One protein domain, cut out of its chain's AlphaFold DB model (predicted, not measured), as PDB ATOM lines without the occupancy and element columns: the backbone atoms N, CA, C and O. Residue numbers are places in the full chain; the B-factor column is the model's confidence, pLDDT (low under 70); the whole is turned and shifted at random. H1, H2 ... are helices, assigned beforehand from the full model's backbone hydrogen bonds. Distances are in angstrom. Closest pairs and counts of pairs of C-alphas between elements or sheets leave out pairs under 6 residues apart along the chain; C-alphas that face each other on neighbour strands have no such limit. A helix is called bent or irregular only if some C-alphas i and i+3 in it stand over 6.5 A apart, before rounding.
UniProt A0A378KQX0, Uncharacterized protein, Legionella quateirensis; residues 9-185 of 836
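AT A GLANCE: This is residues 9 to 185 of the 836 residues of an uncharacterized protein of Legionella quateirensis (UniProt A0A378KQX0). Three long helices, H4, H5 and H6, run side by side as a triangle along the longest axis of an elongated bundle; H2 packs on H4 and H1 on H2 on one side, while H7 packs on H6 on the other. H3 is a short turn of helix near one end, between H2 and H4 along the chain. The six helices H1, H2, H4, H5, H6 and H7 make an up and down bundle, each running against the one before it. The printed part has 177 residues with seven named helices, H1 to H7 in order, and no named strand; its class is all helix. It is compact, with a radius of gyration of the C-alphas of 17.3 A and spans of 55 by 35 by 29 A.

IN THESE COORDINATES: Find C-alpha 83 at (57.860, 134.089, 75.728); from there the longest helix, H5, runs to residue 116, 47.6 A away, with a kink of 48 degrees near residue 110. It is irregular, but only just: C-alphas 109 and 112 are 6.9 A apart. Look next at H6, residues 124 to 152, 42.1 A, and H4, residues 50 to 77, 40.1 A. H7, residues 159 to 177, spans 26.9 A and ends with C-alpha 177 at (78.450, 111.474, 76.447). H2 holds residues 22 to 40, 26.5 A, and H3 residues 44 to 48. H1, residues 9 to 18, begins with C-alpha 9 at (88.654, 135.694, 89.196).

HOW THE PARTS SIT: Start at H5, which forms a hairpin with H6: they touch, opposite ways at a shallow tilt of 25 degrees, and their closest C-alphas, Leu 97 and Leu 138, are 7.6 A apart. H6 forms a hairpin with H7 too, at 18 degrees, with the closest C-alphas, Ser 142 and Ser 166, at 4.1 A. H5 and H7 are near each other. With residues 126 to 137 alone, H6 touches H4, the same way at 29 degrees; the closest C-alphas are Ser 61 and Val 130, 5.1 A. H4 and H5 are close but not clearly touching, Lys 50 to Ile 114 being the closest C-alphas at 7.1 A. H2 touches H4, with closest C-alphas Leu 33 and Ala 59 at 5.5 A, and forms a hairpin with H1, with Gly 13 and Ala 25 at 4.2 A. H3 only just touches H5, with 3 pairs of C-alphas within 8 A, the closest being Leu 47 and Ser 110 at 6.7 A. H1 and H7 are apart. In H1, H6 and H7 every O i to N i+4 pair is within hydrogen-bond range; H2 has 14 of 15, H4 23 of 24, H5 26 of 30, and H3 0 of 1, but 2 of 2 O i to N i+3 pairs.

THE WHOLE: The two C-alphas farthest apart are those of Lys 119 and Ser 155, 56.9 A. The printed part has no cut and no long link. Look for low confidence, pLDDT under 70, at residues 75 to 81, 83 and 96 to 124; the mean of the printed part is 78.3.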
ATOM      1  N   HIS A   9      89.888 136.104  89.876       94.38
ATOM      2  CA  HIS A   9      88.654 135.694  89.196       94.38
ATOM      3  C   HIS A   9      87.995 134.490  89.876       94.38
ATOM      4  O   HIS A   9      86.817 134.564  90.209       94.38
ATOM      5  N   HIS A  10      88.772 133.446  90.171       94.00
ATOM      6  CA  HIS A  10      88.330 132.275  90.938       94.00
ATOM      7  C   HIS A  10      87.837 132.689  92.333       94.00
ATOM      8  O   HIS A  10      86.681 132.467  92.663       94.00
ATOM      9  N   ILE A  11      88.648 133.416  93.112       93.56
ATOM     10  CA  ILE A  11      88.302 133.815  94.494       93.56
ATOM     11  C   ILE A  11      87.054 134.721  94.554       93.56
ATOM     12  O   ILE A  11      86.293 134.668  95.523       93.56
ATOM     13  N   ARG A  12      86.819 135.568  93.538       95.50
ATOM     14  CA  ARG A  12      85.572 136.350  93.424       95.50
ATOM     15  C   ARG A  12      84.397 135.485  92.967       95.50
ATOM     16  O   ARG A  12      83.318 135.626  93.535       95.50
ATOM     17  N   GLY A  13      84.611 134.584  92.009       93.88
ATOM     18  CA  GLY A  13      83.624 133.598  91.573       93.88
ATOM     19  C   GLY A  13      83.107 132.773  92.745       93.88
ATOM     20  O   GLY A  13      81.910 132.811  93.014       93.88
ATOM     21  N   ASP A  14      84.004 132.179  93.537       93.69
ATOM     22  CA  ASP A  14      83.664 131.387  94.726       93.69
ATOM     23  C   ASP A  14      82.853 132.204  95.733       93.69
ATOM     24  O   ASP A  14      81.882 131.718  96.314       93.69
ATOM     25  N   ARG A  15      83.231 133.469  95.951       93.44
ATOM     26  CA  ARG A  15      82.521 134.365  96.873       93.44
ATOM     27  C   ARG A  15      81.083 134.620  96.420       93.44
ATOM     28  O   ARG A  15      80.184 134.585  97.255       93.44
ATOM     29  N   HIS A  16      80.864 134.856  95.129       95.62
ATOM     30  CA  HIS A  16      79.525 135.047  94.568       95.62
ATOM     31  C   HIS A  16      78.736 133.728  94.496       95.62
ATOM     32  O   HIS A  16      77.545 133.714  94.796       95.62
ATOM     33  N   TYR A  17      79.392 132.606  94.178       92.25
ATOM     34  CA  TYR A  17      78.770 131.282  94.098       92.25
ATOM     35  C   TYR A  17      78.251 130.842  95.470       92.25
ATOM     36  O   TYR A  17      77.092 130.454  95.602       92.25
ATOM     37  N   ASN A  18      79.067 130.993  96.518       88.44
ATOM     38  CA  ASN A  18      78.670 130.684  97.895       88.44
ATOM     39  C   ASN A  18      77.581 131.638  98.429       88.44
ATOM     40  O   ASN A  18      76.752 131.220  99.233       88.44
ATOM     41  N   LYS A  19      77.509 132.882  97.929       88.88
ATOM     42  CA  LYS A  19      76.379 133.810  98.147       88.88
ATOM     43  C   LYS A  19      75.133 133.494  97.291       88.88
ATOM     44  O   LYS A  19      74.166 134.247  97.336       88.88
ATOM     45  N   LYS A  20      75.131 132.402  96.509       88.75
ATOM     46  CA  LYS A  20      74.062 132.000  95.562       88.75
ATOM     47  C   LYS A  20      73.801 133.026  94.439       88.75
ATOM     48  O   LYS A  20      72.801 132.936  93.726       88.75
ATOM     49  N   GLU A  21      74.717 133.975  94.236       90.62
ATOM     50  CA  GLU A  21      74.673 135.013  93.199       90.62
ATOM     51  C   GLU A  21      75.198 134.463  91.860       90.62
ATOM     52  O   GLU A  21      76.147 135.005  91.286       90.62
ATOM     53  N   TYR A  22      74.630 133.357  91.363       89.75
ATOM     54  CA  TYR A  22      75.248 132.567  90.288       89.75
ATOM     55  C   TYR A  22      75.522 133.373  89.006       89.75
ATOM     56  O   TYR A  22      76.579 133.201  88.415       89.75
ATOM     57  N   ASN A  23      74.688 134.359  88.657       87.56
ATOM     58  CA  ASN A  23      74.973 135.308  87.567       87.56
ATOM     59  C   ASN A  23      76.301 136.084  87.753       87.56
ATOM     60  O   ASN A  23      77.086 136.219  86.813       87.56
ATOM     61  N   LYS A  24      76.590 136.576  88.969       91.56
ATOM     62  CA  LYS A  24      77.841 137.298  89.286       91.56
ATOM     63  C   LYS A  24      79.035 136.344  89.365       91.56
ATOM     64  O   LYS A  24      80.140 136.702  88.955       91.56
ATOM     65  N   ALA A  25      78.808 135.126  89.860       93.62
ATOM     66  CA  ALA A  25      79.813 134.069  89.892       93.62
ATOM     67  C   ALA A  25      80.218 133.638  88.476       93.62
ATOM     68  O   ALA A  25      81.404 133.633  88.160       93.62
ATOM     69  N   LEU A  26      79.238 133.391  87.600       90.31
ATOM     70  CA  LEU A  26      79.424 133.020  86.200       90.31
ATOM     71  C   LEU A  26      80.227 134.089  85.459       90.31
ATOM     72  O   LEU A  26      81.216 133.761  84.813       90.31
ATOM     73  N   ALA A  27      79.888 135.371  85.632       90.19
ATOM     74  CA  ALA A  27      80.671 136.475  85.073       90.19
ATOM     75  C   ALA A  27      82.137 136.468  85.561       90.19
ATOM     76  O   ALA A  27      83.057 136.661  84.765       90.19
ATOM     77  N   CYS A  28      82.385 136.198  86.848       93.88
ATOM     78  CA  CYS A  28      83.746 136.098  87.385       93.88
ATOM     79  C   CYS A  28      84.514 134.883  86.839       93.88
ATOM     80  O   CYS A  28      85.682 135.024  86.468       93.88
ATOM     81  N   TYR A  29      83.874 133.716  86.756       93.12
ATOM     82  CA  TYR A  29      84.488 132.495  86.239       93.12
ATOM     83  C   TYR A  29      84.751 132.579  84.727       93.12
ATOM     84  O   TYR A  29      85.851 132.234  84.300       93.12
ATOM     85  N   VAL A  30      83.829 133.144  83.935       89.75
ATOM     86  CA  VAL A  30      84.015 133.418  82.496       89.75
ATOM     87  C   VAL A  30      85.161 134.404  82.258       89.75
ATOM     88  O   VAL A  30      85.972 134.182  81.365       89.75
ATOM     89  N   LEU A  31      85.314 135.451  83.083       91.31
ATOM     90  CA  LEU A  31      86.496 136.323  83.014       91.31
ATOM     91  C   LEU A  31      87.797 135.551  83.293       91.31
ATOM     92  O   LEU A  31      88.787 135.748  82.592       91.31
ATOM     93  N   GLY A  32      87.798 134.647  84.278       91.75
ATOM     94  CA  GLY A  32      88.950 133.787  84.564       91.75
ATOM     95  C   GLY A  32      89.279 132.814  83.424       91.75
ATOM     96  O   GLY A  32      90.453 132.632  83.105       91.75
ATOM     97  N   LEU A  33      88.260 132.248  82.776       88.69
ATOM     98  CA  LEU A  33      88.384 131.371  81.611       88.69
ATOM     99  C   LEU A  33      88.927 132.131  80.385       88.69
ATOM    100  O   LEU A  33      89.916 131.711  79.786       88.69
ATOM    101  N   ASN A  34      88.379 133.313  80.087       88.19
ATOM    102  CA  ASN A  34      88.859 134.187  79.009       88.19
ATOM    103  C   ASN A  34      90.327 134.626  79.227       88.19
ATOM    104  O   ASN A  34      91.082 134.790  78.268       88.19
ATOM    105  N   VAL A  35      90.782 134.779  80.481       90.50
ATOM    106  CA  VAL A  35      92.201 135.040  80.803       90.50
ATOM    107  C   VAL A  35      93.104 133.849  80.454       90.50
ATOM    108  O   VAL A  35      94.251 134.067  80.057       90.50
ATOM    109  N   LEU A  36      92.618 132.607  80.554       87.81
ATOM    110  CA  LEU A  36      93.350 131.425  80.083       87.81
ATOM    111  C   LEU A  36      93.396 131.382  78.550       87.81
ATOM    112  O   LEU A  36      94.470 131.228  77.977       87.81
ATOM    113  N   GLU A  37      92.274 131.616  77.879       84.75
ATOM    114  CA  GLU A  37      92.202 131.636  76.407       84.75
ATOM    115  C   GLU A  37      93.059 132.738  75.789       84.75
ATOM    116  O   GLU A  37      93.736 132.509  74.791       84.75
ATOM    117  N   SER A  38      93.152 133.899  76.444       87.31
ATOM    118  CA  SER A  38      94.070 134.975  76.048       87.31
ATOM    119  C   SER A  38      95.558 134.595  76.124       87.31
ATOM    120  O   SER A  38      96.401 135.371  75.669       87.31
ATOM    121  N   LYS A  39      95.889 133.439  76.724       88.69
ATOM    122  CA  LYS A  39      97.226 132.829  76.718       88.69
ATOM    123  C   LYS A  39      97.334 131.771  75.622       88.69
ATOM    124  O   LYS A  39      98.279 131.864  74.856       88.69
ATOM    125  N   ILE A  40      96.343 130.885  75.463       83.62
ATOM    126  CA  ILE A  40      96.272 129.927  74.334       83.62
ATOM    127  C   ILE A  40      96.421 130.661  72.990       83.62
ATOM    128  O   ILE A  40      97.226 130.280  72.151       83.62
ATOM    129  N   ALA A  41      95.713 131.780  72.812       80.12
ATOM    130  CA  ALA A  41      95.758 132.585  71.590       80.12
ATOM    131  C   ALA A  41      97.078 133.361  71.368       80.12
ATOM    132  O   ALA A  41      97.253 133.974  70.319       80.12
ATOM    133  N   LYS A  42      97.991 133.383  72.351       88.56
ATOM    134  CA  LYS A  42      99.330 134.007  72.255       88.56
ATOM    135  C   LYS A  42     100.463 132.985  72.210       88.56
ATOM    136  O   LYS A  42     101.545 133.304  71.736       88.56
ATOM    137  N   ASP A  43     100.205 131.806  72.754       86.06
ATOM    138  CA  ASP A  43     101.129 130.701  72.954       86.06
ATOM    139  C   ASP A  43     100.302 129.403  72.865       86.06
ATOM    140  O   ASP A  43      99.812 128.916  73.887       86.06
ATOM    141  N   PRO A  44     100.062 128.862  71.654       79.75
ATOM    142  CA  PRO A  44      99.313 127.615  71.491       79.75
ATOM    143  C   PRO A  44     100.028 126.414  72.127       79.75
ATOM    144  O   PRO A  44      99.375 125.492  72.616       79.75
ATOM    145  N   GLU A  45     101.365 126.451  72.200       80.12
ATOM    146  CA  GLU A  45     102.180 125.418  72.848       80.12
ATOM    147  C   GLU A  45     101.902 125.317  74.358       80.12
ATOM    148  O   GLU A  45     102.145 124.263  74.955       80.12
ATOM    149  N   ILE A  46     101.290 126.335  74.982       80.81
ATOM    150  CA  ILE A  46     100.846 126.288  76.383       80.81
ATOM    151  C   ILE A  46      99.870 125.134  76.671       80.81
ATOM    152  O   ILE A  46      99.780 124.695  77.820       80.81
ATOM    153  N   LEU A  47      99.180 124.600  75.654       73.94
ATOM    154  CA  LEU A  47      98.300 123.431  75.777       73.94
ATOM    155  C   LEU A  47      99.065 122.118  76.036       73.94
ATOM    156  O   LEU A  47      98.505 121.184  76.606       73.94
ATOM    157  N   THR A  48     100.372 122.067  75.757       73.31
ATOM    158  CA  THR A  48     101.247 120.969  76.220       73.31
ATOM    159  C   THR A  48     101.484 121.014  77.738       73.31
ATOM    160  O   THR A  48     101.867 120.020  78.367       73.31
ATOM    161  N   SER A  49     101.243 122.163  78.381       79.00
ATOM    162  CA  SER A  49     101.496 122.355  79.805       79.00
ATOM    163  C   SER A  49     100.357 121.792  80.651       79.00
ATOM    164  O   SER A  49      99.356 122.451  80.922       79.00
ATOM    165  N   LYS A  50     100.555 120.588  81.190       73.19
ATOM    166  CA  LYS A  50      99.624 119.918  82.126       73.19
ATOM    167  C   LYS A  50      99.099 120.822  83.243       73.19
ATOM    168  O   LYS A  50      97.944 120.712  83.630       73.19
ATOM    169  N   VAL A  51      99.941 121.716  83.772       78.06
ATOM    170  CA  VAL A  51      99.571 122.656  84.848       78.06
ATOM    171  C   VAL A  51      98.664 123.780  84.336       78.06
ATOM    172  O   VAL A  51      97.876 124.325  85.109       78.06
ATOM    173  N   PHE A  52      98.753 124.137  83.057       83.25
ATOM    174  CA  PHE A  52      97.800 125.022  82.397       83.25
ATOM    175  C   PHE A  52      96.473 124.296  82.133       83.25
ATOM    176  O   PHE A  52      95.431 124.796  82.544       83.25
ATOM    177  N   CYS A  53      96.508 123.094  81.553       76.56
ATOM    178  CA  CYS A  53      95.302 122.345  81.179       76.56
ATOM    179  C   CYS A  53      94.490 121.846  82.389       76.56
ATOM    180  O   CYS A  53      93.266 121.883  82.349       76.56
ATOM    181  N   ASP A  54      95.143 121.496  83.506       75.44
ATOM    182  CA  ASP A  54      94.501 121.301  84.819       75.44
ATOM    183  C   ASP A  54      93.676 122.543  85.211       75.44
ATOM    184  O   ASP A  54      92.474 122.466  85.452       75.44
ATOM    185  N   GLN A  55      94.296 123.727  85.165       85.56
ATOM    186  CA  GLN A  55      93.645 125.001  85.484       85.56
ATOM    187  C   GLN A  55      92.551 125.407  84.477       85.56
ATOM    188  O   GLN A  55      91.608 126.087  84.877       85.56
ATOM    189  N   TYR A  56      92.652 124.984  83.213       83.19
ATOM    190  CA  TYR A  56      91.629 125.189  82.182       83.19
ATOM    191  C   TYR A  56      90.409 124.286  82.401       83.19
ATOM    192  O   TYR A  56      89.281 124.770  82.374       83.19
ATOM    193  N   ALA A  57      90.625 123.012  82.743       79.19
ATOM    194  CA  ALA A  57      89.557 122.082  83.098       79.19
ATOM    195  C   ALA A  57      88.783 122.527  84.353       79.19
ATOM    196  O   ALA A  57      87.555 122.461  84.356       79.19
ATOM    197  N   TYR A  58      89.462 123.044  85.388       83.94
ATOM    198  CA  TYR A  58      88.769 123.668  86.528       83.94
ATOM    199  C   TYR A  58      87.956 124.898  86.095       83.94
ATOM    200  O   TYR A  58      86.773 124.973  86.409       83.94
ATOM    201  N   ALA A  59      88.527 125.805  85.292       87.75
ATOM    202  CA  ALA A  59      87.804 126.988  84.820       87.75
ATOM    203  C   ALA A  59      86.544 126.653  84.001       87.75
ATOM    204  O   ALA A  59      85.508 127.290  84.190       87.75
ATOM    205  N   LEU A  60      86.609 125.638  83.133       82.06
ATOM    206  CA  LEU A  60      85.444 125.115  82.413       82.06
ATOM    207  C   LEU A  60      84.427 124.472  83.368       82.06
ATOM    208  O   LEU A  60      83.233 124.733  83.240       82.06
ATOM    209  N   SER A  61      84.886 123.686  84.347       83.12
ATOM    210  CA  SER A  61      84.031 123.046  85.358       83.12
ATOM    211  C   SER A  61      83.249 124.063  86.190       83.12
ATOM    212  O   SER A  61      82.057 123.874  86.427       83.12
ATOM    213  N   ASP A  62      83.899 125.144  86.620       87.69
ATOM    214  CA  ASP A  62      83.288 126.179  87.458       87.69
ATOM    215  C   ASP A  62      82.310 127.047  86.650       87.69
ATOM    216  O   ASP A  62      81.226 127.376  87.140       87.69
ATOM    217  N   VAL A  63      82.624 127.344  85.380       86.56
ATOM    218  CA  VAL A  63      81.686 127.980  84.439       86.56
ATOM    219  C   VAL A  63      80.458 127.096  84.200       86.56
ATOM    220  O   VAL A  63      79.343 127.577  84.380       86.56
ATOM    221  N   LEU A  64      80.633 125.813  83.859       81.56
ATOM    222  CA  LEU A  64      79.530 124.891  83.548       81.56
ATOM    223  C   LEU A  64      78.629 124.605  84.753       81.56
ATOM    224  O   LEU A  64      77.411 124.738  84.650       81.56
ATOM    225  N   ASN A  65      79.210 124.287  85.914       82.19
ATOM    226  CA  ASN A  65      78.454 124.109  87.155       82.19
ATOM    227  C   ASN A  65      77.644 125.379  87.473       82.19
ATOM    228  O   ASN A  65      76.439 125.312  87.704       82.19
ATOM    229  N   THR A  66      78.265 126.560  87.401       86.06
ATOM    230  CA  THR A  66      77.559 127.820  87.675       86.06
ATOM    231  C   THR A  66      76.496 128.139  86.622       86.06
ATOM    232  O   THR A  66      75.424 128.629  86.981       86.06
ATOM    233  N   GLN A  67      76.725 127.827  85.344       82.06
ATOM    234  CA  GLN A  67      75.718 127.970  84.293       82.06
ATOM    235  C   GLN A  67      74.513 127.066  84.565       82.06
ATOM    236  O   GLN A  67      73.393 127.568  84.584       82.06
ATOM    237  N   SER A  68      74.729 125.781  84.866       75.75
ATOM    238  CA  SER A  68      73.664 124.846  85.253       75.75
ATOM    239  C   SER A  68      72.877 125.356  86.470       75.75
ATOM    240  O   SER A  68      71.644 125.375  86.452       75.75
ATOM    241  N   ARG A  69      73.552 125.889  87.499       81.75
ATOM    242  CA  ARG A  69      72.892 126.517  88.662       81.75
ATOM    243  C   ARG A  69      72.091 127.773  88.301       81.75
ATOM    244  O   ARG A  69      71.027 127.991  88.880       81.75
ATOM    245  N   THR A  70      72.566 128.578  87.350       82.19
ATOM    246  CA  THR A  70      71.881 129.798  86.882       82.19
ATOM    247  C   THR A  70      70.661 129.455  86.017       82.19
ATOM    248  O   THR A  70      69.599 130.051  86.191       82.19
ATOM    249  N   LEU A  71      70.772 128.439  85.154       73.56
ATOM    250  CA  LEU A  71      69.679 127.904  84.340       73.56
ATOM    251  C   LEU A  71      68.577 127.306  85.230       73.56
ATOM    252  O   LEU A  71      67.412 127.667  85.091       73.56
ATOM    253  N   ASN A  72      68.953 126.500  86.229       70.69
ATOM    254  CA  ASN A  72      68.031 125.996  87.250       70.69
ATOM    255  C   ASN A  72      67.357 127.136  88.048       70.69
ATOM    256  O   ASN A  72      66.144 127.100  88.249       70.69
ATOM    257  N   GLN A  73      68.096 128.175  88.470       79.00
ATOM    258  CA  GLN A  73      67.499 129.360  89.115       79.00
ATOM    259  C   GLN A  73      66.483 130.067  88.208       79.00
ATOM    260  O   GLN A  73      65.404 130.431  88.675       79.00
ATOM    261  N   PHE A  74      66.809 130.251  86.925       75.12
ATOM    262  CA  PHE A  74      65.914 130.875  85.951       75.12
ATOM    263  C   PHE A  74      64.615 130.077  85.788       75.12
ATOM    264  O   PHE A  74      63.533 130.650  85.907       75.12
ATOM    265  N   VAL A  75      64.701 128.754  85.612       65.94
ATOM    266  CA  VAL A  75      63.518 127.892  85.462       65.94
ATOM    267  C   VAL A  75      62.647 127.901  86.723       65.94
ATOM    268  O   VAL A  75      61.438 128.096  86.620       65.94
ATOM    269  N   MET A  76      63.241 127.825  87.919       66.19
ATOM    270  CA  MET A  76      62.512 127.936  89.196       66.19
ATOM    271  C   MET A  76      61.888 129.331  89.426       66.19
ATOM    272  O   MET A  76      60.923 129.466  90.182       66.19
ATOM    273  N   GLY A  77      62.420 130.373  88.780       67.25
ATOM    274  CA  GLY A  77      61.918 131.750  88.843       67.25
ATOM    275  C   GLY A  77      60.904 132.128  87.754       67.25
ATOM    276  O   GLY A  77      60.270 133.174  87.862       67.25
ATOM    277  N   SER A  78      60.718 131.294  86.727       61.56
ATOM    278  CA  SER A  78      60.113 131.659  85.428       61.56
ATOM    279  C   SER A  78      58.594 131.932  85.400       61.56
ATOM    280  O   SER A  78      58.004 132.063  84.330       61.56
ATOM    281  N   LYS A  79      57.947 132.090  86.562       50.09
ATOM    282  CA  LYS A  79      56.476 132.110  86.744       50.09
ATOM    283  C   LYS A  79      55.721 133.183  85.949       50.09
ATOM    284  O   LYS A  79      54.518 133.058  85.746       50.09
ATOM    285  N   THR A  80      56.408 134.257  85.568       56.09
ATOM    286  CA  THR A  80      55.858 135.417  84.845       56.09
ATOM    287  C   THR A  80      56.769 135.857  83.695       56.09
ATOM    288  O   THR A  80      56.742 137.017  83.283       56.09
ATOM    289  N   VAL A  81      57.641 134.969  83.212       63.22
ATOM    290  CA  VAL A  81      58.559 135.272  82.110       63.22
ATOM    291  C   VAL A  81      57.779 135.198  80.801       63.22
ATOM    292  O   VAL A  81      57.274 134.144  80.431       63.22
ATOM    293  N   THR A  82      57.673 136.324  80.091       70.88
ATOM    294  CA  THR A  82      57.071 136.349  78.751       70.88
ATOM    295  C   THR A  82      57.879 135.489  77.782       70.88
ATOM    296  O   THR A  82      59.103 135.404  77.899       70.88
ATOM    297  N   THR A  83      57.223 134.910  76.774       68.50
ATOM    298  CA  THR A  83      57.860 134.089  75.728       68.50
ATOM    299  C   THR A  83      59.072 134.785  75.097       68.50
ATOM    300  O   THR A  83      60.095 134.154  74.861       68.50
ATOM    301  N   GLU A  84      59.012 136.104  74.899       71.44
ATOM    302  CA  GLU A  84      60.135 136.914  74.409       71.44
ATOM    303  C   GLU A  84      61.334 136.934  75.378       71.44
ATOM    304  O   GLU A  84      62.475 136.743  74.959       71.44
ATOM    305  N   ASN A  85      61.098 137.101  76.684       70.69
ATOM    306  CA  ASN A  85      62.160 137.037  77.694       70.69
ATOM    307  C   ASN A  85      62.716 135.612  77.857       70.69
ATOM    308  O   ASN A  85      63.914 135.453  78.105       70.69
ATOM    309  N   LEU A  86      61.885 134.582  77.668       70.88
ATOM    310  CA  LEU A  86      62.312 133.182  77.619       70.88
ATOM    311  C   LEU A  86      63.231 132.942  76.410       70.88
ATOM    312  O   LEU A  86      64.374 132.535  76.595       70.88
ATOM    313  N   LEU A  87      62.803 133.317  75.201       74.69
ATOM    314  CA  LEU A  87      63.595 133.254  73.963       74.69
ATOM    315  C   LEU A  87      64.923 134.029  74.061       74.69
ATOM    316  O   LEU A  87      65.970 133.550  73.622       74.69
ATOM    317  N   LYS A  88      64.910 135.218  74.672       75.75
ATOM    318  CA  LYS A  88      66.109 136.041  74.910       75.75
ATOM    319  C   LYS A  88      67.071 135.408  75.922       75.75
ATOM    320  O   LYS A  88      68.285 135.514  75.768       75.75
ATOM    321  N   THR A  89      66.544 134.721  76.932       71.19
ATOM    322  CA  THR A  89      67.358 134.006  77.925       71.19
ATOM    323  C   THR A  89      67.940 132.717  77.340       71.19
ATOM    324  O   THR A  89      69.122 132.425  77.517       71.19
ATOM    325  N   LEU A  90      67.139 131.977  76.573       73.12
ATOM    326  CA  LEU A  90      67.563 130.766  75.877       73.12
ATOM    327  C   LEU A  90      68.603 131.057  74.787       73.12
ATOM    328  O   LEU A  90      69.566 130.307  74.670       73.12
ATOM    329  N   SER A  91      68.491 132.162  74.039       74.75
ATOM    330  CA  SER A  91      69.517 132.552  73.054       74.75
ATOM    331  C   SER A  91      70.834 133.000  73.706       74.75
ATOM    332  O   SER A  91      71.906 132.663  73.198       74.75
ATOM    333  N   PHE A  92      70.788 133.651  74.876       74.38
ATOM    334  CA  PHE A  92      71.981 133.906  75.693       74.38
ATOM    335  C   PHE A  92      72.670 132.599  76.123       74.38
ATOM    336  O   PHE A  92      73.873 132.437  75.903       74.38
ATOM    337  N   TYR A  93      71.919 131.632  76.665       70.31
ATOM    338  CA  TYR A  93      72.484 130.330  77.028       70.31
ATOM    339  C   TYR A  93      72.956 129.523  75.808       70.31
ATOM    340  O   TYR A  93      73.983 128.856  75.907       70.31
ATOM    341  N   SER A  94      72.285 129.642  74.655       70.69
ATOM    342  CA  SER A  94      72.719 129.076  73.367       70.69
ATOM    343  C   SER A  94      74.105 129.577  72.977       70.69
ATOM    344  O   SER A  94      75.009 128.787  72.709       70.69
ATOM    345  N   SER A  95      74.297 130.901  73.001       73.44
ATOM    346  CA  SER A  95      75.570 131.545  72.678       73.44
ATOM    347  C   SER A  95      76.672 131.106  73.642       73.44
ATOM    348  O   SER A  95      77.772 130.763  73.202       73.44
ATOM    349  N   LEU A  96      76.366 131.026  74.942       67.00
ATOM    350  CA  LEU A  96      77.310 130.583  75.965       67.00
ATOM    351  C   LEU A  96      77.696 129.102  75.809       67.00
ATOM    352  O   LEU A  96      78.883 128.793  75.848       67.00
ATOM    353  N   LEU A  97      76.745 128.191  75.568       67.12
ATOM    354  CA  LEU A  97      77.048 126.765  75.381       67.12
ATOM    355  C   LEU A  97      77.676 126.450  74.020       67.12
ATOM    356  O   LEU A  97      78.565 125.612  73.963       67.12
ATOM    357  N   THR A  98      77.326 127.173  72.954       68.50
ATOM    358  CA  THR A  98      78.048 127.112  71.667       68.50
ATOM    359  C   THR A  98      79.501 127.557  71.851       68.50
ATOM    360  O   THR A  98      80.433 126.898  71.391       68.50
ATOM    361  N   THR A  99      79.710 128.639  72.606       65.56
ATOM    362  CA  THR A  99      81.037 129.155  72.964       65.56
ATOM    363  C   THR A  99      81.835 128.140  73.790       65.56
ATOM    364  O   THR A  99      82.989 127.867  73.461       65.56
ATOM    365  N   ILE A 100      81.234 127.536  74.822       65.25
ATOM    366  CA  ILE A 100      81.871 126.490  75.638       65.25
ATOM    367  C   ILE A 100      82.135 125.226  74.813       65.25
ATOM    368  O   ILE A 100      83.199 124.640  74.964       65.25
ATOM    369  N   ASN A 101      81.247 124.841  73.894       67.94
ATOM    370  CA  ASN A 101      81.453 123.697  73.010       67.94
ATOM    371  C   ASN A 101      82.650 123.903  72.066       67.94
ATOM    372  O   ASN A 101      83.497 123.025  71.960       67.94
ATOM    373  N   HIS A 102      82.792 125.073  71.437       69.19
ATOM    374  CA  HIS A 102      83.981 125.368  70.623       69.19
ATOM    375  C   HIS A 102      85.277 125.357  71.451       69.19
ATOM    376  O   HIS A 102      86.290 124.822  71.002       69.19
ATOM    377  N   ARG A 103      85.236 125.889  72.680       67.06
ATOM    378  CA  ARG A 103      86.348 125.843  73.647       67.06
ATOM    379  C   ARG A 103      86.683 124.407  74.075       67.06
ATOM    380  O   ARG A 103      87.853 124.057  74.198       67.06
ATOM    381  N   TYR A 104      85.666 123.566  74.242       65.62
ATOM    382  CA  TYR A 104      85.792 122.138  74.519       65.62
ATOM    383  C   TYR A 104      86.378 121.363  73.329       65.62
ATOM    384  O   TYR A 104      87.287 120.572  73.547       65.62
ATOM    385  N   LEU A 105      85.939 121.606  72.090       66.88
ATOM    386  CA  LEU A 105      86.465 120.922  70.902       66.88
ATOM    387  C   LEU A 105      87.963 121.206  70.705       66.88
ATOM    388  O   LEU A 105      88.744 120.266  70.579       66.88
ATOM    389  N   ALA A 106      88.379 122.472  70.819       62.56
ATOM    390  CA  ALA A 106      89.795 122.852  70.788       62.56
ATOM    391  C   ALA A 106      90.604 122.232  71.950       62.56
ATOM    392  O   ALA A 106      91.774 121.882  71.791       62.56
ATOM    393  N   MET A 107      89.982 122.048  73.124       63.06
ATOM    394  CA  MET A 107      90.595 121.294  74.221       63.06
ATOM    395  C   MET A 107      90.678 119.794  73.905       63.06
ATOM    396  O   MET A 107      91.690 119.186  74.230       63.06
ATOM    397  N   ASN A 108      89.658 119.197  73.275       64.69
ATOM    398  CA  ASN A 108      89.598 117.773  72.934       64.69
ATOM    399  C   ASN A 108      90.703 117.391  71.942       64.69
ATOM    400  O   ASN A 108      91.382 116.392  72.149       64.69
ATOM    401  N   GLU A 109      90.920 118.208  70.910       64.38
ATOM    402  CA  GLU A 109      92.025 118.055  69.947       64.38
ATOM    403  C   GLU A 109      93.407 118.067  70.638       64.38
ATOM    404  O   GLU A 109      94.348 117.436  70.171       64.38
ATOM    405  N   SER A 110      93.517 118.719  71.803       57.47
ATOM    406  CA  SER A 110      94.720 118.711  72.654       57.47
ATOM    407  C   SER A 110      94.682 117.672  73.790       57.47
ATOM    408  O   SER A 110      95.670 117.501  74.503       57.47
ATOM    409  N   TRP A 111      93.547 117.006  74.023       57.62
ATOM    410  CA  TRP A 111      93.280 116.220  75.235       57.62
ATOM    411  C   TRP A 111      93.802 114.790  75.143       57.62
ATOM    412  O   TRP A 111      94.314 114.279  76.136       57.62
ATOM    413  N   GLU A 112      93.739 114.166  73.967       58.03
ATOM    414  CA  GLU A 112      94.238 112.800  73.746       58.03
ATOM    415  C   GLU A 112      95.726 112.702  74.136       58.03
ATOM    416  O   GLU A 112      96.098 111.881  74.977       58.03
ATOM    417  N   PHE A 113      96.532 113.674  73.694       55.97
ATOM    418  CA  PHE A 113      97.939 113.861  74.076       55.97
ATOM    419  C   PHE A 113      98.170 114.022  75.596       55.97
ATOM    420  O   PHE A 113      99.177 113.569  76.142       55.97
ATOM    421  N   ILE A 114      97.237 114.655  76.316       50.00
ATOM    422  CA  ILE A 114      97.320 114.853  77.776       50.00
ATOM    423  C   ILE A 114      96.888 113.582  78.534       50.00
ATOM    424  O   ILE A 114      97.338 113.350  79.662       50.00
ATOM    425  N   CYS A 115      96.038 112.754  77.924       49.47
ATOM    426  CA  CYS A 115      95.480 111.536  78.508       49.47
ATOM    427  C   CYS A 115      96.506 110.389  78.571       49.47
ATOM    428  O   CYS A 115      96.582 109.686  79.582       49.47
ATOM    429  N   GLU A 116      97.334 110.223  77.533       52.78
ATOM    430  CA  GLU A 116      98.344 109.151  77.467       52.78
ATOM    431  C   GLU A 116      99.459 109.295  78.518       52.78
ATOM    432  O   GLU A 116     100.022 108.306  79.013       52.78
ATOM    433  N   GLU A 117      99.787 110.527  78.917       49.25
ATOM    434  CA  GLU A 117     100.836 110.776  79.898       49.25
ATOM    435  C   GLU A 117     100.400 110.432  81.334       49.25
ATOM    436  O   GLU A 117      99.890 111.262  82.092       49.25
ATOM    437  N   LYS A 118     100.784 109.220  81.766       49.56
ATOM    438  CA  LYS A 118     100.688 108.624  83.128       49.56
ATOM    439  C   LYS A 118     101.257 109.466  84.301       49.56
ATOM    440  O   LYS A 118     101.434 108.954  85.404       49.56
ATOM    441  N   LYS A 119     101.599 110.738  84.077       47.69
ATOM    442  CA  LYS A 119     102.186 111.707  85.021       47.69
ATOM    443  C   LYS A 119     101.290 112.935  85.276       47.69
ATOM    444  O   LYS A 119     101.715 113.846  85.991       47.69
ATOM    445  N   CYS A 120     100.102 113.017  84.676       49.59
ATOM    446  CA  CYS A 120      99.178 114.138  84.870       49.59
ATOM    447  C   CYS A 120      98.652 114.228  86.318       49.59
ATOM    448  O   CYS A 120      98.386 113.217  86.967       49.59
ATOM    449  N   LYS A 121      98.536 115.459  86.843       51.34
ATOM    450  CA  LYS A 121      97.966 115.736  88.181       51.34
ATOM    451  C   LYS A 121      96.459 115.968  88.139       51.34
ATOM    452  O   LYS A 121      95.777 115.635  89.109       51.34
ATOM    453  N   THR A 122      95.966 116.483  87.013       52.88
ATOM    454  CA  THR A 122      94.562 116.450  86.615       52.88
ATOM    455  C   THR A 122      94.087 115.009  86.737       52.88
ATOM    456  O   THR A 122      94.514 114.137  85.980       52.88
ATOM    457  N   LYS A 123      93.247 114.711  87.730       57.62
ATOM    458  CA  LYS A 123      92.624 113.385  87.810       57.62
ATOM    459  C   LYS A 123      91.655 113.289  86.628       57.62
ATOM    460  O   LYS A 123      90.850 114.212  86.504       57.62
ATOM    461  N   PRO A 124      91.621 112.191  85.847       63.25
ATOM    462  CA  PRO A 124      90.627 112.014  84.783       63.25
ATOM    463  C   PRO A 124      89.190 112.282  85.260       63.25
ATOM    464  O   PRO A 124      88.394 112.867  84.539       63.25
ATOM    465  N   LYS A 125      88.908 111.995  86.542       70.12
ATOM    466  CA  LYS A 125      87.669 112.360  87.251       70.12
ATOM    467  C   LYS A 125      87.227 113.824  87.091       70.12
ATOM    468  O   LYS A 125      86.035 114.050  86.953       70.12
ATOM    469  N   GLN A 126      88.133 114.807  87.113       71.31
ATOM    470  CA  GLN A 126      87.747 116.224  86.989       71.31
ATOM    471  C   GLN A 126      87.262 116.557  85.576       71.31
ATOM    472  O   GLN A 126      86.375 117.384  85.406       71.31
ATOM    473  N   ILE A 127      87.820 115.892  84.564       70.19
ATOM    474  CA  ILE A 127      87.408 116.080  83.175       70.19
ATOM    475  C   ILE A 127      86.160 115.246  82.873       70.19
ATOM    476  O   ILE A 127      85.253 115.769  82.244       70.19
ATOM    477  N   ILE A 128      86.012 114.049  83.451       76.19
ATOM    478  CA  ILE A 128      84.728 113.325  83.462       76.19
ATOM    479  C   ILE A 128      83.607 114.217  84.032       76.19
ATOM    480  O   ILE A 128      82.550 114.310  83.424       76.19
ATOM    481  N   ILE A 129      83.858 114.955  85.124       77.94
ATOM    482  CA  ILE A 129      82.909 115.946  85.667       77.94
ATOM    483  C   ILE A 129      82.589 117.059  84.649       77.94
ATOM    484  O   ILE A 129      81.421 117.401  84.498       77.94
ATOM    485  N   VAL A 130      83.579 117.602  83.927       76.00
ATOM    486  CA  VAL A 130      83.350 118.614  82.870       76.00
ATOM    487  C   VAL A 130      82.472 118.070  81.740       76.00
ATOM    488  O   VAL A 130      81.516 118.737  81.356       76.00
ATOM    489  N   TYR A 131      82.762 116.868  81.232       77.75
ATOM    490  CA  TYR A 131      81.962 116.218  80.188       77.75
ATOM    491  C   TYR A 131      80.529 115.954  80.673       77.75
ATOM    492  O   TYR A 131      79.586 116.333  79.987       77.75
ATOM    493  N   THR A 132      80.350 115.382  81.872       81.88
ATOM    494  CA  THR A 132      79.020 115.125  82.452       81.88
ATOM    495  C   THR A 132      78.220 116.418  82.618       81.88
ATOM    496  O   THR A 132      77.095 116.490  82.136       81.88
ATOM    497  N   LEU A 133      78.802 117.471  83.207       79.19
ATOM    498  CA  LEU A 133      78.130 118.769  83.369       79.19
ATOM    499  C   LEU A 133      77.786 119.433  82.026       79.19
ATOM    500  O   LEU A 133      76.781 120.139  81.934       79.19
ATOM    501  N   LEU A 134      78.609 119.236  80.991       81.56
ATOM    502  CA  LEU A 134      78.359 119.744  79.640       81.56
ATOM    503  C   LEU A 134      77.206 118.986  78.965       81.56
ATOM    504  O   LEU A 134      76.283 119.631  78.473       81.56
ATOM    505  N   THR A 135      77.207 117.650  79.019       85.00
ATOM    506  CA  THR A 135      76.088 116.800  78.582       85.00
ATOM    507  C   THR A 135      74.785 117.192  79.282       85.00
ATOM    508  O   THR A 135      73.827 117.545  78.602       85.00
ATOM    509  N   GLU A 136      74.766 117.221  80.619       82.62
ATOM    510  CA  GLU A 136      73.585 117.579  81.423       82.62
ATOM    511  C   GLU A 136      73.046 118.982  81.082       82.62
ATOM    512  O   GLU A 136      71.837 119.205  81.039       82.62
ATOM    513  N   SER A 137      73.935 119.949  80.824       79.81
ATOM    514  CA  SER A 137      73.535 121.324  80.485       79.81
ATOM    515  C   SER A 137      72.979 121.451  79.062       79.81
ATOM    516  O   SER A 137      72.152 122.329  78.810       79.81
ATOM    517  N   LEU A 138      73.419 120.599  78.133       84.44
ATOM    518  CA  LEU A 138      72.917 120.538  76.757       84.44
ATOM    519  C   LEU A 138      71.585 119.783  76.669       84.44
ATOM    520  O   LEU A 138      70.671 120.252  75.994       84.44
ATOM    521  N   GLU A 139      71.455 118.671  77.396       85.88
ATOM    522  CA  GLU A 139      70.201 117.934  77.587       85.88
ATOM    523  C   GLU A 139      69.122 118.863  78.168       85.88
ATOM    524  O   GLU A 139      68.061 119.029  77.569       85.88
ATOM    525  N   LEU A 140      69.433 119.580  79.257       82.44
ATOM    526  CA  LEU A 140      68.508 120.527  79.887       82.44
ATOM    527  C   LEU A 140      68.146 121.720  78.982       82.44
ATOM    528  O   LEU A 140      67.009 122.184  79.036       82.44
ATOM    529  N   LEU A 141      69.058 122.224  78.137       81.56
ATOM    530  CA  LEU A 141      68.681 123.230  77.131       81.56
ATOM    531  C   LEU A 141      67.782 122.653  76.033       81.56
ATOM    532  O   LEU A 141      66.861 123.342  75.603       81.56
ATOM    533  N   SER A 142      68.023 121.416  75.594       89.00
ATOM    534  CA  SER A 142      67.186 120.752  74.593       89.00
ATOM    535  C   SER A 142      65.755 120.555  75.099       89.00
ATOM    536  O   SER A 142      64.808 120.992  74.444       89.00
ATOM    537  N   ASP A 143      65.601 120.027  76.316       83.75
ATOM    538  CA  ASP A 143      64.305 119.872  76.987       83.75
ATOM    539  C   ASP A 143      63.579 121.229  77.137       83.75
ATOM    540  O   ASP A 143      62.371 121.313  76.913       83.75
ATOM    541  N   LEU A 144      64.300 122.316  77.456       81.00
ATOM    542  CA  LEU A 144      63.726 123.666  77.573       81.00
ATOM    543  C   LEU A 144      63.344 124.297  76.225       81.00
ATOM    544  O   LEU A 144      62.351 125.026  76.155       81.00
ATOM    545  N   TRP A 145      64.088 124.037  75.148       85.81
ATOM    546  CA  TRP A 145      63.713 124.490  73.808       85.81
ATOM    547  C   TRP A 145      62.512 123.718  73.258       85.81
ATOM    548  O   TRP A 145      61.590 124.358  72.754       85.81
ATOM    549  N   SER A 146      62.478 122.391  73.425       86.12
ATOM    550  CA  SER A 146      61.339 121.542  73.048       86.12
ATOM    551  C   SER A 146      60.075 121.984  73.779       86.12
ATOM    552  O   SER A 146      59.058 122.263  73.154       86.12
ATOM    553  N   ALA A 147      60.174 122.171  75.096       80.69
ATOM    554  CA  ALA A 147      59.115 122.733  75.923       80.69
ATOM    555  C   ALA A 147      58.604 124.095  75.431       80.69
ATOM    556  O   ALA A 147      57.400 124.342  75.398       80.69
ATOM    557  N   THR A 148      59.522 124.988  75.053       77.75
ATOM    558  CA  THR A 148      59.155 126.307  74.525       77.75
ATOM    559  C   THR A 148      58.469 126.173  73.162       77.75
ATOM    560  O   THR A 148      57.561 126.947  72.872       77.75
ATOM    561  N   ALA A 149      58.863 125.197  72.333       83.31
ATOM    562  CA  ALA A 149      58.207 124.896  71.060       83.31
ATOM    563  C   ALA A 149      56.761 124.421  71.284       83.31
ATOM    564  O   ALA A 149      55.839 124.981  70.686       83.31
ATOM    565  N   ASP A 150      56.552 123.472  72.202       81.81
ATOM    566  CA  ASP A 150      55.222 122.987  72.595       81.81
ATOM    567  C   ASP A 150      54.305 124.136  73.055       81.81
ATOM    568  O   ASP A 150      53.156 124.227  72.622       81.81
ATOM    569  N   GLU A 151      54.813 125.065  73.878       77.75
ATOM    570  CA  GLU A 151      54.035 126.221  74.348       77.75
ATOM    571  C   GLU A 151      53.665 127.216  73.243       77.75
ATOM    572  O   GLU A 151      52.532 127.703  73.209       77.75
ATOM    573  N   VAL A 152      54.592 127.550  72.337       78.44
ATOM    574  CA  VAL A 152      54.290 128.510  71.258       78.44
ATOM    575  C   VAL A 152      53.435 127.904  70.144       78.44
ATOM    576  O   VAL A 152      52.813 128.653  69.390       78.44
ATOM    577  N   ASN A 153      53.341 126.571  70.098       82.75
ATOM    578  CA  ASN A 153      52.670 125.771  69.074       82.75
ATOM    579  C   ASN A 153      53.295 125.919  67.671       82.75
ATOM    580  O   ASN A 153      53.986 126.888  67.343       82.75
ATOM    581  N   SER A 154      52.987 124.965  66.790       84.75
ATOM    582  CA  SER A 154      53.488 124.908  65.405       84.75
ATOM    583  C   SER A 154      53.075 126.090  64.516       84.75
ATOM    584  O   SER A 154      53.611 126.263  63.426       84.75
ATOM    585  N   SER A 155      52.152 126.945  64.965       82.25
ATOM    586  CA  SER A 155      51.782 128.195  64.290       82.25
ATOM    587  C   SER A 155      52.779 129.346  64.487       82.25
ATOM    588  O   SER A 155      52.656 130.368  63.813       82.25
ATOM    589  N   HIS A 156      53.724 129.242  65.425       83.62
ATOM    590  CA  HIS A 156      54.623 130.343  65.777       83.62
ATOM    591  C   HIS A 156      55.916 130.329  64.938       83.62
ATOM    592  O   HIS A 156      56.537 129.274  64.807       83.62
ATOM    593  N   PRO A 157      56.406 131.480  64.425       84.75
ATOM    594  CA  PRO A 157      57.552 131.523  63.507       84.75
ATOM    595  C   PRO A 157      58.845 130.924  64.082       84.75
ATOM    596  O   PRO A 157      59.648 130.374  63.336       84.75
ATOM    597  N   ASN A 158      59.033 130.976  65.405       84.44
ATOM    598  CA  ASN A 158      60.227 130.421  66.052       84.44
ATOM    599  C   ASN A 158      60.129 128.910  66.344       84.44
ATOM    600  O   ASN A 158      61.101 128.354  66.847       84.44
ATOM    601  N   TYR A 159      58.996 128.243  66.081       87.00
ATOM    602  CA  TYR A 159      58.787 126.825  66.422       87.00
ATOM    603  C   TYR A 159      59.857 125.919  65.793       87.00
ATOM    604  O   TYR A 159      60.519 125.155  66.493       87.00
ATOM    605  N   GLU A 160      60.115 126.081  64.492       89.75
ATOM    606  CA  GLU A 160      61.164 125.323  63.801       89.75
ATOM    607  C   GLU A 160      62.561 125.637  64.357       89.75
ATOM    608  O   GLU A 160      63.383 124.743  64.541       89.75
ATOM    609  N   THR A 161      62.837 126.908  64.667       88.00
ATOM    610  CA  THR A 161      64.120 127.332  65.244       88.00
ATOM    611  C   THR A 161      64.361 126.686  66.608       88.00
ATOM    612  O   THR A 161      65.477 126.253  66.883       88.00
ATOM    613  N   LEU A 162      63.319 126.586  67.438       86.31
ATOM    614  CA  LEU A 162      63.365 125.938  68.747       86.31
ATOM    615  C   LEU A 162      63.608 124.430  68.618       86.31
ATOM    616  O   LEU A 162      64.513 123.911  69.270       86.31
ATOM    617  N   LEU A 163      62.888 123.727  67.736       91.19
ATOM    618  CA  LEU A 163      63.129 122.299  67.498       91.19
ATOM    619  C   LEU A 163      64.522 122.028  66.903       91.19
ATOM    620  O   LEU A 163      65.224 121.139  67.377       91.19
ATOM    621  N   ASN A 164      64.987 122.836  65.946       89.69
ATOM    622  CA  ASN A 164      66.341 122.714  65.392       89.69
ATOM    623  C   ASN A 164      67.430 122.960  66.461       89.69
ATOM    624  O   ASN A 164      68.439 122.250  66.490       89.69
ATOM    625  N   GLN A 165      67.228 123.916  67.378       86.81
ATOM    626  CA  GLN A 165      68.122 124.137  68.526       86.81
ATOM    627  C   GLN A 165      68.088 122.952  69.508       86.81
ATOM    628  O   GLN A 165      69.144 122.492  69.948       86.81
ATOM    629  N   SER A 166      66.900 122.395  69.768       90.19
ATOM    630  CA  SER A 166      66.700 121.192  70.592       90.19
ATOM    631  C   SER A 166      67.467 119.993  70.028       90.19
ATOM    632  O   SER A 166      68.291 119.401  70.730       90.19
ATOM    633  N   CYS A 167      67.266 119.681  68.741       92.00
ATOM    634  CA  CYS A 167      67.987 118.637  68.010       92.00
ATOM    635  C   CYS A 167      69.505 118.821  68.088       92.00
ATOM    636  O   CYS A 167      70.232 117.867  68.360       92.00
ATOM    637  N   THR A 168      69.982 120.050  67.867       89.06
ATOM    638  CA  THR A 168      71.415 120.369  67.851       89.06
ATOM    639  C   THR A 168      72.060 120.108  69.212       89.06
ATOM    640  O   THR A 168      73.112 119.475  69.277       89.06
ATOM    641  N   ALA A 169      71.423 120.540  70.305       86.62
ATOM    642  CA  ALA A 169      71.959 120.311  71.644       86.62
ATOM    643  C   ALA A 169      71.811 118.864  72.126       86.62
ATOM    644  O   ALA A 169      72.751 118.370  72.741       86.62
ATOM    645  N   MET A 170      70.717 118.156  71.814       92.50
ATOM    646  CA  MET A 170      70.591 116.741  72.198       92.50
ATOM    647  C   MET A 170      71.616 115.872  71.460       92.50
ATOM    648  O   MET A 170      72.320 115.085  72.089       92.50
ATOM    649  N   LYS A 171      71.784 116.073  70.144       91.75
ATOM    650  CA  LYS A 171      72.825 115.394  69.359       91.75
ATOM    651  C   LYS A 171      74.216 115.656  69.937       91.75
ATOM    652  O   LYS A 171      74.970 114.719  70.165       91.75
ATOM    653  N   LEU A 172      74.523 116.915  70.255       86.94
ATOM    654  CA  LEU A 172      75.795 117.286  70.871       86.94
ATOM    655  C   LEU A 172      75.975 116.680  72.277       86.94
ATOM    656  O   LEU A 172      77.075 116.254  72.616       86.94
ATOM    657  N   ALA A 173      74.914 116.599  73.085       88.44
ATOM    658  CA  ALA A 173      74.949 115.963  74.400       88.44
ATOM    659  C   ALA A 173      75.290 114.466  74.289       88.44
ATOM    660  O   ALA A 173      76.119 113.977  75.061       88.44
ATOM    661  N   ILE A 174      74.706 113.770  73.301       90.81
ATOM    662  CA  ILE A 174      75.003 112.371  72.957       90.81
ATOM    663  C   ILE A 174      76.448 112.230  72.454       90.81
ATOM    664  O   ILE A 174      77.186 111.403  72.981       90.81
ATOM    665  N   ASP A 175      76.888 113.067  71.507       86.69
ATOM    666  CA  ASP A 175      78.236 113.033  70.908       86.69
ATOM    667  C   ASP A 175      79.370 113.411  71.895       86.69
ATOM    668  O   ASP A 175      80.555 113.187  71.616       86.69
ATOM    669  N   ILE A 176      79.020 113.991  73.050       82.94
ATOM    670  CA  ILE A 176      79.915 114.250  74.190       82.94
ATOM    671  C   ILE A 176      79.838 113.108  75.212       82.94
ATOM    672  O   ILE A 176      80.875 112.655  75.699       82.94
ATOM    673  N   LYS A 177      78.640 112.589  75.508       85.88
ATOM    674  CA  LYS A 177      78.450 111.474  76.447       85.88
ATOM    675  C   LYS A 177      79.010 110.156  75.908       85.88
ATOM    676  O   LYS A 177      79.584 109.402  76.679       85.88
ATOM    677  N   SER A 178      78.958 109.911  74.598       84.81
ATOM    678  CA  SER A 178      79.565 108.737  73.946       84.81
ATOM    679  C   SER A 178      81.099 108.677  74.049       84.81
ATOM    680  O   SER A 178      81.689 107.633  73.781       84.81
ATOM    681  N   ARG A 179      81.749 109.770  74.477       77.44
ATOM    682  CA  ARG A 179      83.192 109.848  74.771       77.44
ATOM    683  C   ARG A 179      83.527 109.555  76.238       77.44
ATOM    684  O   ARG A 179      84.703 109.511  76.599       77.44
ATOM    685  N   LEU A 180      82.520 109.398  77.100       78.25
ATOM    686  CA  LEU A 180      82.706 108.971  78.483       78.25
ATOM    687  C   LEU A 180      82.738 107.434  78.590       78.25
ATOM    688  O   LEU A 180      82.217 106.743  77.719       78.25
ATOM    689  N   PRO A 181      83.303 106.870  79.678       71.69
ATOM    690  CA  PRO A 181      83.261 105.423  79.935       71.69
ATOM    691  C   PRO A 181      81.843 104.866  80.147       71.69
ATOM    692  O   PRO A 181      81.641 103.657  80.112       71.69
ATOM    693  N   GLU A 182      80.879 105.747  80.409       75.25
ATOM    694  CA  GLU A 182      79.448 105.467  80.414       75.25
ATOM    695  C   GLU A 182      78.873 105.930  79.073       75.25
ATOM    696  O   GLU A 182      78.982 107.116  78.753       75.25
ATOM    697  N   SER A 183      78.224 105.033  78.330       74.56
ATOM    698  CA  SER A 183      77.508 105.385  77.102       74.56
ATOM    699  C   SER A 183      76.404 106.423  77.350       74.56
ATOM    700  O   SER A 183      75.976 106.660  78.486       74.56
ATOM    701  N   ALA A 184      75.902 107.033  76.275       76.31
ATOM    702  CA  ALA A 184      74.687 107.834  76.355       76.31
ATOM    703  C   ALA A 184      73.502 106.983  76.838       76.31
ATOM    704  O   ALA A 184      73.386 105.800  76.514       76.31
ATOM    705  N   GLY A 185      72.666 107.585  77.687       81.69
ATOM    706  CA  GLY A 185      71.466 106.934  78.200       81.69
ATOM    707  C   GLY A 185      70.410 106.851  77.105       81.69
ATOM    708  O   GLY A 185      70.265 107.788  76.318       81.69
TER     709      GLY A 185